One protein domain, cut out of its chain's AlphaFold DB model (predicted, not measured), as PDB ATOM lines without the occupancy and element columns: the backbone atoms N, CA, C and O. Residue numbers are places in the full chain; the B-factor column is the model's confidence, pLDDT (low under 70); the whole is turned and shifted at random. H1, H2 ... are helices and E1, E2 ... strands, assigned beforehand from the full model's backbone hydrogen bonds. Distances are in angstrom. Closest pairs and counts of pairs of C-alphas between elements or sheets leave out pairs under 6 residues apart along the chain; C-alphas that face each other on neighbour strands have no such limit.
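AT A GLANCE: This is residues 3 to 93 of the 94 residues of the protein "Beta-lactamase" of Geobacter sp. OR-1 (UniProt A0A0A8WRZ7). A small antiparallel sheet, E2, E3, E4 in order, has helix H1 over one face, in two layers, with E1 beside E2, while residues 80 to 93, holding H2, stick out as a tail. The printed part has 91 residues, with four named strands, then two named helices, class mixed. It is loose, radius of gyration of the C-alphas 15.6 A, spanning 54 by 27 by 19 A.

IN THESE COORDINATES: Find E1, residues 7 to 10, from C-alpha 7 at (169.841, 290.783, 164.525). Next come E2, residues 26 to 29, E3, 35 to 39, 13.8 A, and E4, 44 to 48, 13.5 A. H1, residues 58 to 76, runs 27.4 A; H2, residues 82 to 91, 14.3 A, ends at (175.603, 269.490, 189.723).

HOW THE PARTS SIT: E1 pairs with no named strand; its closest C-alphas to E2 are Ile 9 and Phe 26, 4.5 A. E2, E3 and E4 form a meander, each the antiparallel neighbour of the one before; see N 28 and O 36, 2.9 A, and N 37 and O 46, 3.0 A. H1 is on the sheet, height 9.8 A, closest to E4 at C-alphas Val 46 and Ser 69, 6.3 A. Every O i to N i+4 pair in H1 and H2 is within hydrogen-bond range.

THE WHOLE: The printed part has no cut. The link E1 to E2 is long. Residues 79 to 83, 85, 88, 92 and 93 are under pLDDT 70.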
ATOM      1  N   ARG A   3     168.118 284.158 163.547       91.62
ATOM      2  CA  ARG A   3     168.006 285.621 163.549       91.62
ATOM      3  C   ARG A   3     166.788 286.012 164.373       91.62
ATOM      4  O   ARG A   3     165.806 285.275 164.376       91.62
ATOM      5  N   GLY A   4     166.839 287.163 165.031       92.12
ATOM      6  CA  GLY A   4     165.746 287.653 165.871       92.12
ATOM      7  C   GLY A   4     165.756 289.171 165.953       92.12
ATOM      8  O   GLY A   4     166.821 289.766 166.062       92.12
ATOM      9  N   LEU A   5     164.582 289.803 165.856       92.88
ATOM     10  CA  LEU A   5     164.419 291.265 165.963       92.88
ATOM     11  C   LEU A   5     165.338 292.079 165.024       92.88
ATOM     12  O   LEU A   5     165.748 293.187 165.354       92.88
ATOM     13  N   GLY A   6     165.687 291.525 163.859       91.06
ATOM     14  CA  GLY A   6     166.607 292.157 162.907       91.06
ATOM     15  C   GLY A   6     168.096 291.906 163.168       91.06
ATOM     16  O   GLY A   6     168.917 292.378 162.390       91.06
ATOM     17  N   TRP A   7     168.459 291.132 164.191       95.25
ATOM     18  CA  TRP A   7     169.841 290.783 164.525       95.25
ATOM     19  C   TRP A   7     170.236 289.394 164.027       95.25
ATOM     20  O   TRP A   7     169.413 288.475 163.945       95.25
ATOM     21  N   ASP A   8     171.518 289.238 163.713       96.00
ATOM     22  CA  ASP A   8     172.145 287.956 163.419       96.00
ATOM     23  C   ASP A   8     172.634 287.296 164.711       96.00
ATOM     24  O   ASP A   8     173.342 287.929 165.486       96.00
ATOM     25  N   ILE A   9     172.266 286.030 164.934       94.75
ATOM     26  CA  ILE A   9     172.697 285.238 166.104       94.75
ATOM     27  C   ILE A   9     173.624 284.111 165.635       94.75
ATOM     28  O   ILE A   9     174.761 283.981 166.084       94.75
ATOM     29  N   ALA A  10     173.156 283.315 164.668       93.38
ATOM     30  CA  ALA A  10     173.934 282.227 164.083       93.38
ATOM     31  C   ALA A  10     173.553 281.987 162.616       93.38
ATOM     32  O   ALA A  10     172.546 281.347 162.292       93.38
ATOM     33  N   SER A  11     174.376 282.468 161.695       92.62
ATOM     34  CA  SER A  11     174.239 282.282 160.254       92.62
ATOM     35  C   SER A  11     175.604 282.108 159.590       92.62
ATOM     36  O   SER A  11     176.652 282.310 160.203       92.62
ATOM     37  N   ALA A  12     175.607 281.790 158.294       90.62
ATOM     38  CA  ALA A  12     176.833 281.774 157.493       90.62
ATOM     39  C   ALA A  12     177.546 283.146 157.440       90.62
ATOM     40  O   ALA A  12     178.700 283.225 157.026       90.62
ATOM     41  N   TYR A  13     176.875 284.223 157.861       90.12
ATOM     42  CA  TYR A  13     177.400 285.588 157.870       90.12
ATOM     43  C   TYR A  13     177.884 286.049 159.252       90.12
ATOM     44  O   TYR A  13     178.419 287.150 159.358       90.12
ATOM     45  N   SER A  14     177.790 285.208 160.288       94.75
ATOM     46  CA  SER A  14     178.174 285.549 161.668       94.75
ATOM     47  C   SER A  14     179.686 285.556 161.917       94.75
ATOM     48  O   SER A  14     180.128 285.604 163.059       94.75
ATOM     49  N   ALA A  15     180.511 285.549 160.866       94.12
ATOM     50  CA  ALA A  15     181.965 285.669 160.980       94.12
ATOM     51  C   ALA A  15     182.454 286.847 161.862       94.12
ATOM     52  O   ALA A  15     183.442 286.656 162.575       94.12
ATOM     53  N   PRO A  16     181.803 288.036 161.883       95.31
ATOM     54  CA  PRO A  16     182.176 289.132 162.781       95.31
ATOM     55  C   PRO A  16     182.089 288.800 164.271       95.31
ATOM     56  O   PRO A  16     182.739 289.489 165.045       95.31
ATOM     57  N   ARG A  17     181.336 287.769 164.678       96.56
ATOM     58  CA  ARG A  17     181.303 287.288 166.068       96.56
ATOM     59  C   ARG A  17     182.689 286.895 166.575       96.56
ATOM     60  O   ARG A  17     182.990 287.090 167.744       96.56
ATOM     61  N   GLY A  18     183.526 286.337 165.699       95.69
ATOM     62  CA  GLY A  18     184.799 285.746 166.106       95.69
ATOM     63  C   GLY A  18     184.619 284.518 166.997       95.69
ATOM     64  O   GLY A  18     183.617 283.800 166.908       95.69
ATOM     65  N   ASN A  19     185.616 284.291 167.847       95.62
ATOM     66  CA  ASN A  19     185.671 283.214 168.825       95.62
ATOM     67  C   ASN A  19     185.602 283.790 170.247       95.62
ATOM     68  O   ASN A  19     186.179 284.839 170.513       95.62
ATOM     69  N   GLY A  20     184.941 283.079 171.164       92.94
ATOM     70  CA  GLY A  20     184.899 283.419 172.594       92.94
ATOM     71  C   GLY A  20     183.606 284.090 173.063       92.94
ATOM     72  O   GLY A  20     183.276 283.973 174.235       92.94
ATOM     73  N   PHE A  21     182.838 284.709 172.163       94.69
ATOM     74  CA  PHE A  21     181.489 285.169 172.497       94.69
ATOM     75  C   PHE A  21     180.513 284.009 172.682       94.69
ATOM     76  O   PHE A  21     180.592 282.985 171.994       94.69
ATOM     77  N   SER A  22     179.578 284.201 173.607       93.25
ATOM     78  CA  SER A  22     178.566 283.229 173.994       93.25
ATOM     79  C   SER A  22     177.566 282.939 172.873       93.25
ATOM     80  O   SER A  22     177.435 283.678 171.890       93.25
ATOM     81  N   GLU A  23     176.803 281.859 173.033       91.75
ATOM     82  CA  GLU A  23     175.708 281.514 172.119       91.75
ATOM     83  C   GLU A  23     174.554 282.526 172.155       91.75
ATOM     84  O   GLU A  23     173.785 282.604 171.197       91.75
ATOM     85  N   LEU A  24     174.462 283.326 173.224       92.56
ATOM     86  CA  LEU A  24     173.492 284.415 173.359       92.56
ATOM     87  C   LEU A  24     173.958 285.708 172.682       92.56
ATOM     88  O   LEU A  24     173.212 286.684 172.663       92.56
ATOM     89  N   SER A  25     175.176 285.736 172.134       96.06
ATOM     90  CA  SER A  25     175.691 286.903 171.428       96.06
ATOM     91  C   SER A  25     174.993 287.112 170.084       96.06
ATOM     92  O   SER A  25     174.626 286.167 169.380       96.06
ATOM     93  N   PHE A  26     174.838 288.373 169.700       97.88
ATOM     94  CA  PHE A  26     174.173 288.760 168.461       97.88
ATOM     95  C   PHE A  26     174.788 290.028 167.878       97.88
ATOM     96  O   PHE A  26     175.425 290.821 168.570       97.88
ATOM     97  N   GLY A  27     174.598 290.239 166.582       97.44
ATOM     98  CA  GLY A  27     175.163 291.396 165.911       97.44
ATOM     99  C   GLY A  27     174.689 291.580 164.483       97.44
ATOM    100  O   GLY A  27     173.761 290.930 164.009       97.44
ATOM    101  N   HIS A  28     175.305 292.531 163.792       95.75
ATOM    102  CA  HIS A  28     175.004 292.825 162.399       95.75
ATOM    103  C   HIS A  28     176.205 293.474 161.709       95.75
ATOM    104  O   HIS A  28     177.030 294.153 162.323       95.75
ATOM    105  N   THR A  29     176.289 293.307 160.392       94.25
ATOM    106  CA  THR A  29     177.236 294.046 159.548       94.25
ATOM    107  C   THR A  29     176.528 295.092 158.709       94.25
ATOM    108  O   THR A  29     175.500 294.792 158.105       94.25
ATOM    109  N   GLY A  30     177.115 296.274 158.583       92.25
ATOM    110  CA  GLY A  30     176.754 297.218 157.539       92.25
ATOM    111  C   GLY A  30     177.375 296.829 156.199       92.25
ATOM    112  O   GLY A  30     178.493 296.299 156.129       92.25
ATOM    113  N   TYR A  31     176.640 297.130 155.130       88.44
ATOM    114  CA  TYR A  31     177.067 296.901 153.749       88.44
ATOM    115  C   TYR A  31     178.421 297.558 153.449       88.44
ATOM    116  O   TYR A  31     179.323 296.920 152.903       88.44
ATOM    117  N   SER A  32     178.578 298.812 153.880       90.31
ATOM    118  CA  SER A  32     179.740 299.645 153.587       90.31
ATOM    119  C   SER A  32     180.951 299.368 154.466       90.31
ATOM    120  O   SER A  32     181.957 300.017 154.250       90.31
ATOM    121  N   GLY A  33     180.923 298.432 155.417       91.25
ATOM    122  CA  GLY A  33     182.115 298.090 156.204       91.25
ATOM    123  C   GLY A  33     181.907 298.060 157.712       91.25
ATOM    124  O   GLY A  33     182.612 297.308 158.386       91.25
ATOM    125  N   SER A  34     180.889 298.736 158.239       95.19
ATOM    126  CA  SER A  34     180.617 298.713 159.677       95.19
ATOM    127  C   SER A  34     180.231 297.322 160.193       95.19
ATOM    128  O   SER A  34     179.764 296.454 159.444       95.19
ATOM    129  N   SER A  35     180.443 297.088 161.481       96.31
ATOM    130  CA  SER A  35     179.908 295.924 162.184       96.31
ATOM    131  C   SER A  35     179.731 296.208 163.665       96.31
ATOM    132  O   SER A  35     180.483 296.988 164.244       96.31
ATOM    133  N   LEU A  36     178.757 295.536 164.261       97.19
ATOM    134  CA  LEU A  36     178.460 295.566 165.683       97.19
ATOM    135  C   LEU A  36     178.192 294.134 166.140       97.19
ATOM    136  O   LEU A  36     177.473 293.405 165.455       97.19
ATOM    137  N   TRP A  37     178.756 293.744 167.276       97.81
ATOM    138  CA  TRP A  37     178.446 292.479 167.930       97.81
ATOM    139  C   TRP A  37     178.429 292.661 169.446       97.81
ATOM    140  O   TRP A  37     179.279 293.370 169.978       97.81
ATOM    141  N   LEU A  38     177.459 292.054 170.120       97.19
ATOM    142  CA  LEU A  38     177.224 292.189 171.554       97.19
ATOM    143  C   LEU A  38     177.152 290.807 172.192       97.19
ATOM    144  O   LEU A  38     176.552 289.899 171.618       97.19
ATOM    145  N   ASP A  39     177.722 290.667 173.382       96.12
ATOM    146  CA  ASP A  39     177.597 289.488 174.228       96.12
ATOM    147  C   ASP A  39     177.103 289.901 175.626       96.12
ATOM    148  O   ASP A  39     177.886 290.431 176.418       96.12
ATOM    149  N   PRO A  40     175.817 289.669 175.949       93.56
ATOM    150  CA  PRO A  40     175.255 290.062 177.239       93.56
ATOM    151  C   PRO A  40     175.824 289.251 178.410       93.56
ATOM    152  O   PRO A  40     175.843 289.751 179.528       93.56
ATOM    153  N   ASN A  41     176.314 288.028 178.176       91.44
ATOM    154  CA  ASN A  41     176.908 287.218 179.244       91.44
ATOM    155  C   ASN A  41     178.275 287.754 179.671       91.44
ATOM    156  O   ASN A  41     178.659 287.612 180.828       91.44
ATOM    157  N   ALA A  42     179.012 288.337 178.727       90.31
ATOM    158  CA  ALA A  42     180.311 288.941 178.982       90.31
ATOM    159  C   ALA A  42     180.222 290.432 179.339       90.31
ATOM    160  O   ALA A  42     181.249 291.017 179.656       90.31
ATOM    161  N   ASP A  43     179.030 291.037 179.268       93.50
ATOM    162  CA  ASP A  43     178.812 292.489 179.363       93.50
ATOM    163  C   ASP A  43     179.733 293.294 178.422       93.50
ATOM    164  O   ASP A  43     180.354 294.294 178.783       93.50
ATOM    165  N   VAL A  44     179.875 292.812 177.182       95.06
ATOM    166  CA  VAL A  44     180.824 293.349 176.196       95.06
ATOM    167  C   VAL A  44     180.144 293.568 174.854       95.06
ATOM    168  O   VAL A  44     179.347 292.757 174.384       95.06
ATOM    169  N   PHE A  45     180.529 294.647 174.176       96.56
ATOM    170  CA  PHE A  45     180.191 294.879 172.778       96.56
ATOM    171  C   PHE A  45     181.408 295.361 171.985       96.56
ATOM    172  O   PHE A  45     182.301 296.029 172.501       96.56
ATOM    173  N   VAL A  46     181.425 295.035 170.694       97.75
ATOM    174  CA  VAL A  46     182.453 295.448 169.737       97.75
ATOM    175  C   VAL A  46     181.787 296.208 168.610       97.75
ATOM    176  O   VAL A  46     180.952 295.660 167.889       97.75
ATOM    177  N   VAL A  47     182.190 297.464 168.431       97.75
ATOM    178  CA  VAL A  47     181.749 298.307 167.318       97.75
ATOM    179  C   VAL A  47     182.940 298.619 166.428       97.75
ATOM    180  O   VAL A  47     183.934 299.182 166.877       97.75
ATOM    181  N   LEU A  48     182.826 298.292 165.145       97.19
ATOM    182  CA  LEU A  48     183.768 298.711 164.118       97.19
ATOM    183  C   LEU A  48     183.061 299.672 163.167       97.19
ATOM    184  O   LEU A  48     182.184 299.271 162.399       97.19
ATOM    185  N   LEU A  49     183.464 300.941 163.202       96.88
ATOM    186  CA  LEU A  49     182.958 301.988 162.319       96.88
ATOM    187  C   LEU A  49     183.999 302.277 161.243       96.88
ATOM    188  O   LEU A  49     185.055 302.843 161.507       96.88
ATOM    189  N   THR A  50     183.727 301.827 160.025       94.19
ATOM    190  CA  THR A  50     184.672 301.918 158.912       94.19
ATOM    191  C   THR A  50     183.937 301.831 157.579       94.19
ATOM    192  O   THR A  50     182.818 301.312 157.507       94.19
ATOM    193  N   SER A  51     184.610 302.295 156.529       93.38
ATOM    194  CA  SER A  51     184.153 302.234 155.146       93.38
ATOM    195  C   SER A  51     185.099 301.354 154.328       93.38
ATOM    196  O   SER A  51     186.252 301.702 154.085       93.38
ATOM    197  N   ARG A  52     184.610 300.202 153.874       90.88
ATOM    198  CA  ARG A  52     185.275 299.331 152.911       90.88
ATOM    199  C   ARG A  52     185.144 299.940 151.519       90.88
ATOM    200  O   ARG A  52     184.072 299.905 150.918       90.88
ATOM    201  N   LEU A  53     186.260 300.453 151.012       90.38
ATOM    202  CA  LEU A  53     186.358 301.015 149.662       90.38
ATOM    203  C   LEU A  53     186.703 299.955 148.603       90.38
ATOM    204  O   LEU A  53     186.301 300.088 147.453       90.38
ATOM    205  N   ASP A  54     187.397 298.878 148.991       85.88
ATOM    206  CA  ASP A  54     187.777 297.783 148.091       85.88
ATOM    207  C   ASP A  54     186.937 296.519 148.340       85.88
ATOM    208  O   ASP A  54     186.950 295.935 149.428       85.88
ATOM    209  N   TYR A  55     186.224 296.070 147.305       89.19
ATOM    210  CA  TYR A  55     185.361 294.884 147.333       89.19
ATOM    211  C   TYR A  55     185.996 293.651 146.675       89.19
ATOM    212  O   TYR A  55     185.379 292.589 146.661       89.19
ATOM    213  N   ARG A  56     187.237 293.732 146.181       90.19
ATOM    214  CA  ARG A  56     187.948 292.586 145.584       90.19
ATOM    215  C   ARG A  56     188.399 291.568 146.634       90.19
ATOM    216  O   ARG A  56     188.479 290.376 146.355       90.19
ATOM    217  N   HIS A  57     188.638 292.022 147.868       82.81
ATOM    218  CA  HIS A  57     189.207 291.212 148.954       82.81
ATOM    219  C   HIS A  57     188.291 291.126 150.185       82.81
ATOM    220  O   HIS A  57     188.704 291.337 151.328       82.81
ATOM    221  N   THR A  58     187.021 290.765 149.974       87.50
ATOM    222  CA  THR A  58     185.997 290.722 151.037       87.50
ATOM    223  C   THR A  58     186.333 289.778 152.197       87.50
ATOM    224  O   THR A  58     186.004 290.085 153.345       87.50
ATOM    225  N   LYS A  59     187.030 288.664 151.928       90.44
ATOM    226  CA  LYS A  59     187.423 287.676 152.951       90.44
ATOM    227  C   LYS A  59     188.404 288.248 153.976       90.44
ATOM    228  O   LYS A  59     188.244 287.990 155.166       90.44
ATOM    229  N   GLY A  60     189.384 289.040 153.532       91.69
ATOM    230  CA  GLY A  60     190.360 289.673 154.426       91.69
ATOM    231  C   GLY A  60     189.678 290.624 155.406       91.69
ATOM    232  O   GLY A  60     189.939 290.590 156.605       91.69
ATOM    233  N   PHE A  61     188.703 291.384 154.912       92.62
ATOM    234  CA  PHE A  61     187.918 292.286 155.740       92.62
ATOM    235  C   PHE A  61     186.998 291.553 156.726       92.62
ATOM    236  O   PHE A  61     186.871 291.946 157.885       92.62
ATOM    237  N   SER A  62     186.388 290.443 156.303       92.62
ATOM    238  CA  SER A  62     185.619 289.601 157.224       92.62
ATOM    239  C   SER A  62     186.497 289.002 158.325       92.62
ATOM    240  O   SER A  62     186.051 288.911 159.467       92.62
ATOM    241  N   ARG A  63     187.742 288.626 158.003       94.94
ATOM    242  CA  ARG A  63     188.724 288.150 158.984       94.94
ATOM    243  C   ARG A  63     189.127 289.252 159.962       94.94
ATOM    244  O   ARG A  63     189.203 288.977 161.148       94.94
ATOM    245  N   LEU A  64     189.313 290.491 159.499       94.50
ATOM    246  CA  LEU A  64     189.588 291.635 160.376       94.50
ATOM    247  C   LEU A  64     188.501 291.793 161.450       94.50
ATOM    248  O   LEU A  64     188.823 291.843 162.633       94.50
ATOM    249  N   ARG A  65     187.222 291.807 161.048       95.56
ATOM    250  CA  ARG A  65     186.086 291.885 161.988       95.56
ATOM    251  C   ARG A  65     186.114 290.740 163.007       95.56
ATOM    252  O   ARG A  65     185.983 290.977 164.199       95.56
ATOM    253  N   SER A  66     186.326 289.516 162.522       97.00
ATOM    254  CA  SER A  66     186.380 288.300 163.341       97.00
ATOM    255  C   SER A  66     187.523 288.328 164.364       97.00
ATOM    256  O   SER A  66     187.324 288.027 165.541       97.00
ATOM    257  N   ASN A  67     188.715 288.747 163.933       97.81
ATOM    258  CA  ASN A  67     189.897 288.846 164.783       97.81
ATOM    259  C   ASN A  67     189.719 289.909 165.870       97.81
ATOM    260  O   ASN A  67     190.088 289.658 167.011       97.81
ATOM    261  N   LEU A  68     189.136 291.065 165.533       97.25
ATOM    262  CA  LEU A  68     188.847 292.112 166.516       97.25
ATOM    263  C   LEU A  68     187.935 291.589 167.626       97.25
ATOM    264  O   LEU A  68     188.296 291.690 168.795       97.25
ATOM    265  N   SER A  69     186.812 290.963 167.270       97.31
ATOM    266  CA  SER A  69     185.904 290.387 168.268       97.31
ATOM    267  C   SER A  69     186.562 289.275 169.077       97.31
ATOM    268  O   SER A  69     186.369 289.216 170.281       97.31
ATOM    269  N   THR A  70     187.407 288.448 168.453       97.56
ATOM    270  CA  THR A  70     188.152 287.391 169.156       97.56
ATOM    271  C   THR A  70     189.134 287.958 170.181       97.56
ATOM    272  O   THR A  70     189.222 287.450 171.294       97.56
ATOM    273  N   ILE A  71     189.863 289.022 169.830       97.38
ATOM    274  CA  ILE A  71     190.800 289.686 170.747       97.38
ATOM    275  C   ILE A  71     190.038 290.319 171.914       97.38
ATOM    276  O   ILE A  71     190.442 290.154 173.060       97.38
ATOM    277  N   VAL A  72     188.923 291.002 171.641       96.62
ATOM    278  CA  VAL A  72     188.091 291.601 172.693       96.62
ATOM    279  C   VAL A  72     187.489 290.514 173.583       96.62
ATOM    280  O   VAL A  72     187.594 290.609 174.800       96.62
ATOM    281  N   ALA A  73     186.940 289.443 173.012       94.62
ATOM    282  CA  ALA A  73     186.440 288.316 173.787       94.62
ATOM    283  C   ALA A  73     187.541 287.742 174.688       94.62
ATOM    284  O   ALA A  73     187.320 287.584 175.880       94.62
ATOM    285  N   ALA A  74     188.745 287.495 174.170       93.38
ATOM    286  CA  ALA A  74     189.853 286.978 174.971       93.38
ATOM    287  C   ALA A  74     190.280 287.932 176.103       93.38
ATOM    288  O   ALA A  74     190.631 287.476 177.187       93.38
ATOM    289  N   GLN A  75     190.233 289.243 175.862       94.06
ATOM    290  CA  GLN A  75     190.651 290.263 176.824       94.06
ATOM    291  C   GLN A  75     189.609 290.528 177.921       94.06
ATOM    292  O   GLN A  75     189.981 290.842 179.050       94.06
ATOM    293  N   PHE A  76     188.322 290.439 177.581       89.44
ATOM    294  CA  PHE A  76     187.212 290.852 178.444       89.44
ATOM    295  C   PHE A  76     186.276 289.702 178.831       89.44
ATOM    296  O   PHE A  76     185.257 289.945 179.469       89.44
ATOM    297  N   SER A  77     186.602 288.454 178.472       79.06
ATOM    298  CA  SER A  77     185.838 287.293 178.935       79.06
ATOM    299  C   SER A  77     185.757 287.320 180.460       79.06
ATOM    300  O   SER A  77     186.808 287.399 181.110       79.06
ATOM    301  N   PRO A  78     184.553 287.234 181.053       70.25
ATOM    302  CA  PRO A  78     184.430 287.160 182.494       70.25
ATOM    303  C   PRO A  78     185.207 285.936 182.974       70.25
ATOM    304  O   PRO A  78     185.011 284.816 182.492       70.25
ATOM    305  N   GLN A  79     186.116 286.148 183.926       63.75
ATOM    306  CA  GLN A  79     186.666 285.037 184.687       63.75
ATOM    307  C   GLN A  79     185.481 284.366 185.363       63.75
ATOM    308  O   GLN A  79     184.809 285.007 186.168       63.75
ATOM    309  N   ARG A  80     185.194 283.108 185.007       63.09
ATOM    310  CA  ARG A  80     184.143 282.343 185.676       63.09
ATOM    311  C   ARG A  80     184.478 282.348 187.171       63.09
ATOM    312  O   ARG A  80     185.532 281.811 187.528       63.09
ATOM    313  N   PRO A  81     183.663 282.979 188.034       66.75
ATOM    314  CA  PRO A  81     183.917 282.969 189.463       66.75
ATOM    315  C   PRO A  81     184.066 281.522 189.927       66.75
ATOM    316  O   PRO A  81     183.324 280.647 189.483       66.75
ATOM    317  N   LEU A  82     185.017 281.254 190.827       62.59
ATOM    318  CA  LEU A  82     185.250 279.899 191.343       62.59
ATOM    319  C   LEU A  82     183.958 279.265 191.891       62.59
ATOM    320  O   LEU A  82     183.773 278.060 191.775       62.59
ATOM    321  N   ALA A  83     183.041 280.086 192.411       67.94
ATOM    322  CA  ALA A  83     181.709 279.672 192.837       67.94
ATOM    323  C   ALA A  83     180.905 278.975 191.722       67.94
ATOM    324  O   ALA A  83     180.364 277.901 191.957       67.94
ATOM    325  N   ASP A  84     180.902 279.509 190.499       72.06
ATOM    326  CA  ASP A  84     180.166 278.926 189.370       72.06
ATOM    327  C   ASP A  84     180.793 277.603 188.909       72.06
ATOM    328  O   ASP A  84     180.091 276.675 188.507       72.06
ATOM    329  N   LEU A  85     182.123 277.487 189.007       68.31
ATOM    330  CA  LEU A  85     182.844 276.245 188.709       68.31
ATOM    331  C   LEU A  85     182.549 275.157 189.746       68.31
ATOM    332  O   LEU A  85     182.351 274.001 189.382       68.31
ATOM    333  N   LEU A  86     182.484 275.521 191.027       76.56
ATOM    334  CA  LEU A  86     182.133 274.593 192.099       76.56
ATOM    335  C   LEU A  86     180.671 274.140 191.991       76.56
ATOM    336  O   LEU A  86     180.398 272.953 192.164       76.56
ATOM    337  N   GLN A  87     179.755 275.038 191.625       72.12
ATOM    338  CA  GLN A  87     178.349 274.703 191.386       72.12
ATOM    339  C   GLN A  87     178.180 273.746 190.199       72.12
ATOM    340  O   GLN A  87     177.428 272.775 190.297       72.12
ATOM    341  N   ALA A  88     178.900 273.980 189.098       68.62
ATOM    342  CA  ALA A  88     178.871 273.103 187.930       68.62
ATOM    343  C   ALA A  88     179.391 271.693 188.269       68.62
ATOM    344  O   ALA A  88     178.712 270.708 187.992       68.62
ATOM    345  N   VAL A  89     180.527 271.593 188.971       75.56
ATOM    346  CA  VAL A  89     181.095 270.301 189.409       75.56
ATOM    347  C   VAL A  89     180.189 269.580 190.414       75.56
ATOM    348  O   VAL A  89     180.131 268.352 190.413       75.56
ATOM    349  N   ALA A  90     179.484 270.314 191.278       76.44
ATOM    350  CA  ALA A  90     178.534 269.730 192.224       76.44
ATOM    351  C   ALA A  90     177.269 269.197 191.530       76.44
ATOM    352  O   ALA A  90     176.740 268.166 191.938       76.44
ATOM    353  N   THR A  91     176.811 269.872 190.474       75.44
ATOM    354  CA  THR A  91     175.603 269.490 189.723       75.44
ATOM    355  C   THR A  91     175.858 268.302 188.788       75.44
ATOM    356  O   THR A  91     174.957 267.507 188.563       75.44
ATOM    357  N   GLU A  92     177.090 268.117 188.303       64.94
ATOM    358  CA  GLU A  92     177.494 266.966 187.474       64.94
ATOM    359  C   GLU A  92     177.694 265.648 188.256       64.94
ATOM    360  O   GLU A  92     177.999 264.616 187.657       64.94
ATOM    361  N   ARG A  93     177.553 265.652 189.591       54.31
ATOM    362  CA  ARG A  93     177.730 264.464 190.457       54.31
ATOM    363  C   ARG A  93     176.426 263.885 191.029       54.31
ATOM    364  O   ARG A  93     176.497 263.068 191.949       54.31
TER     365      ARG A  93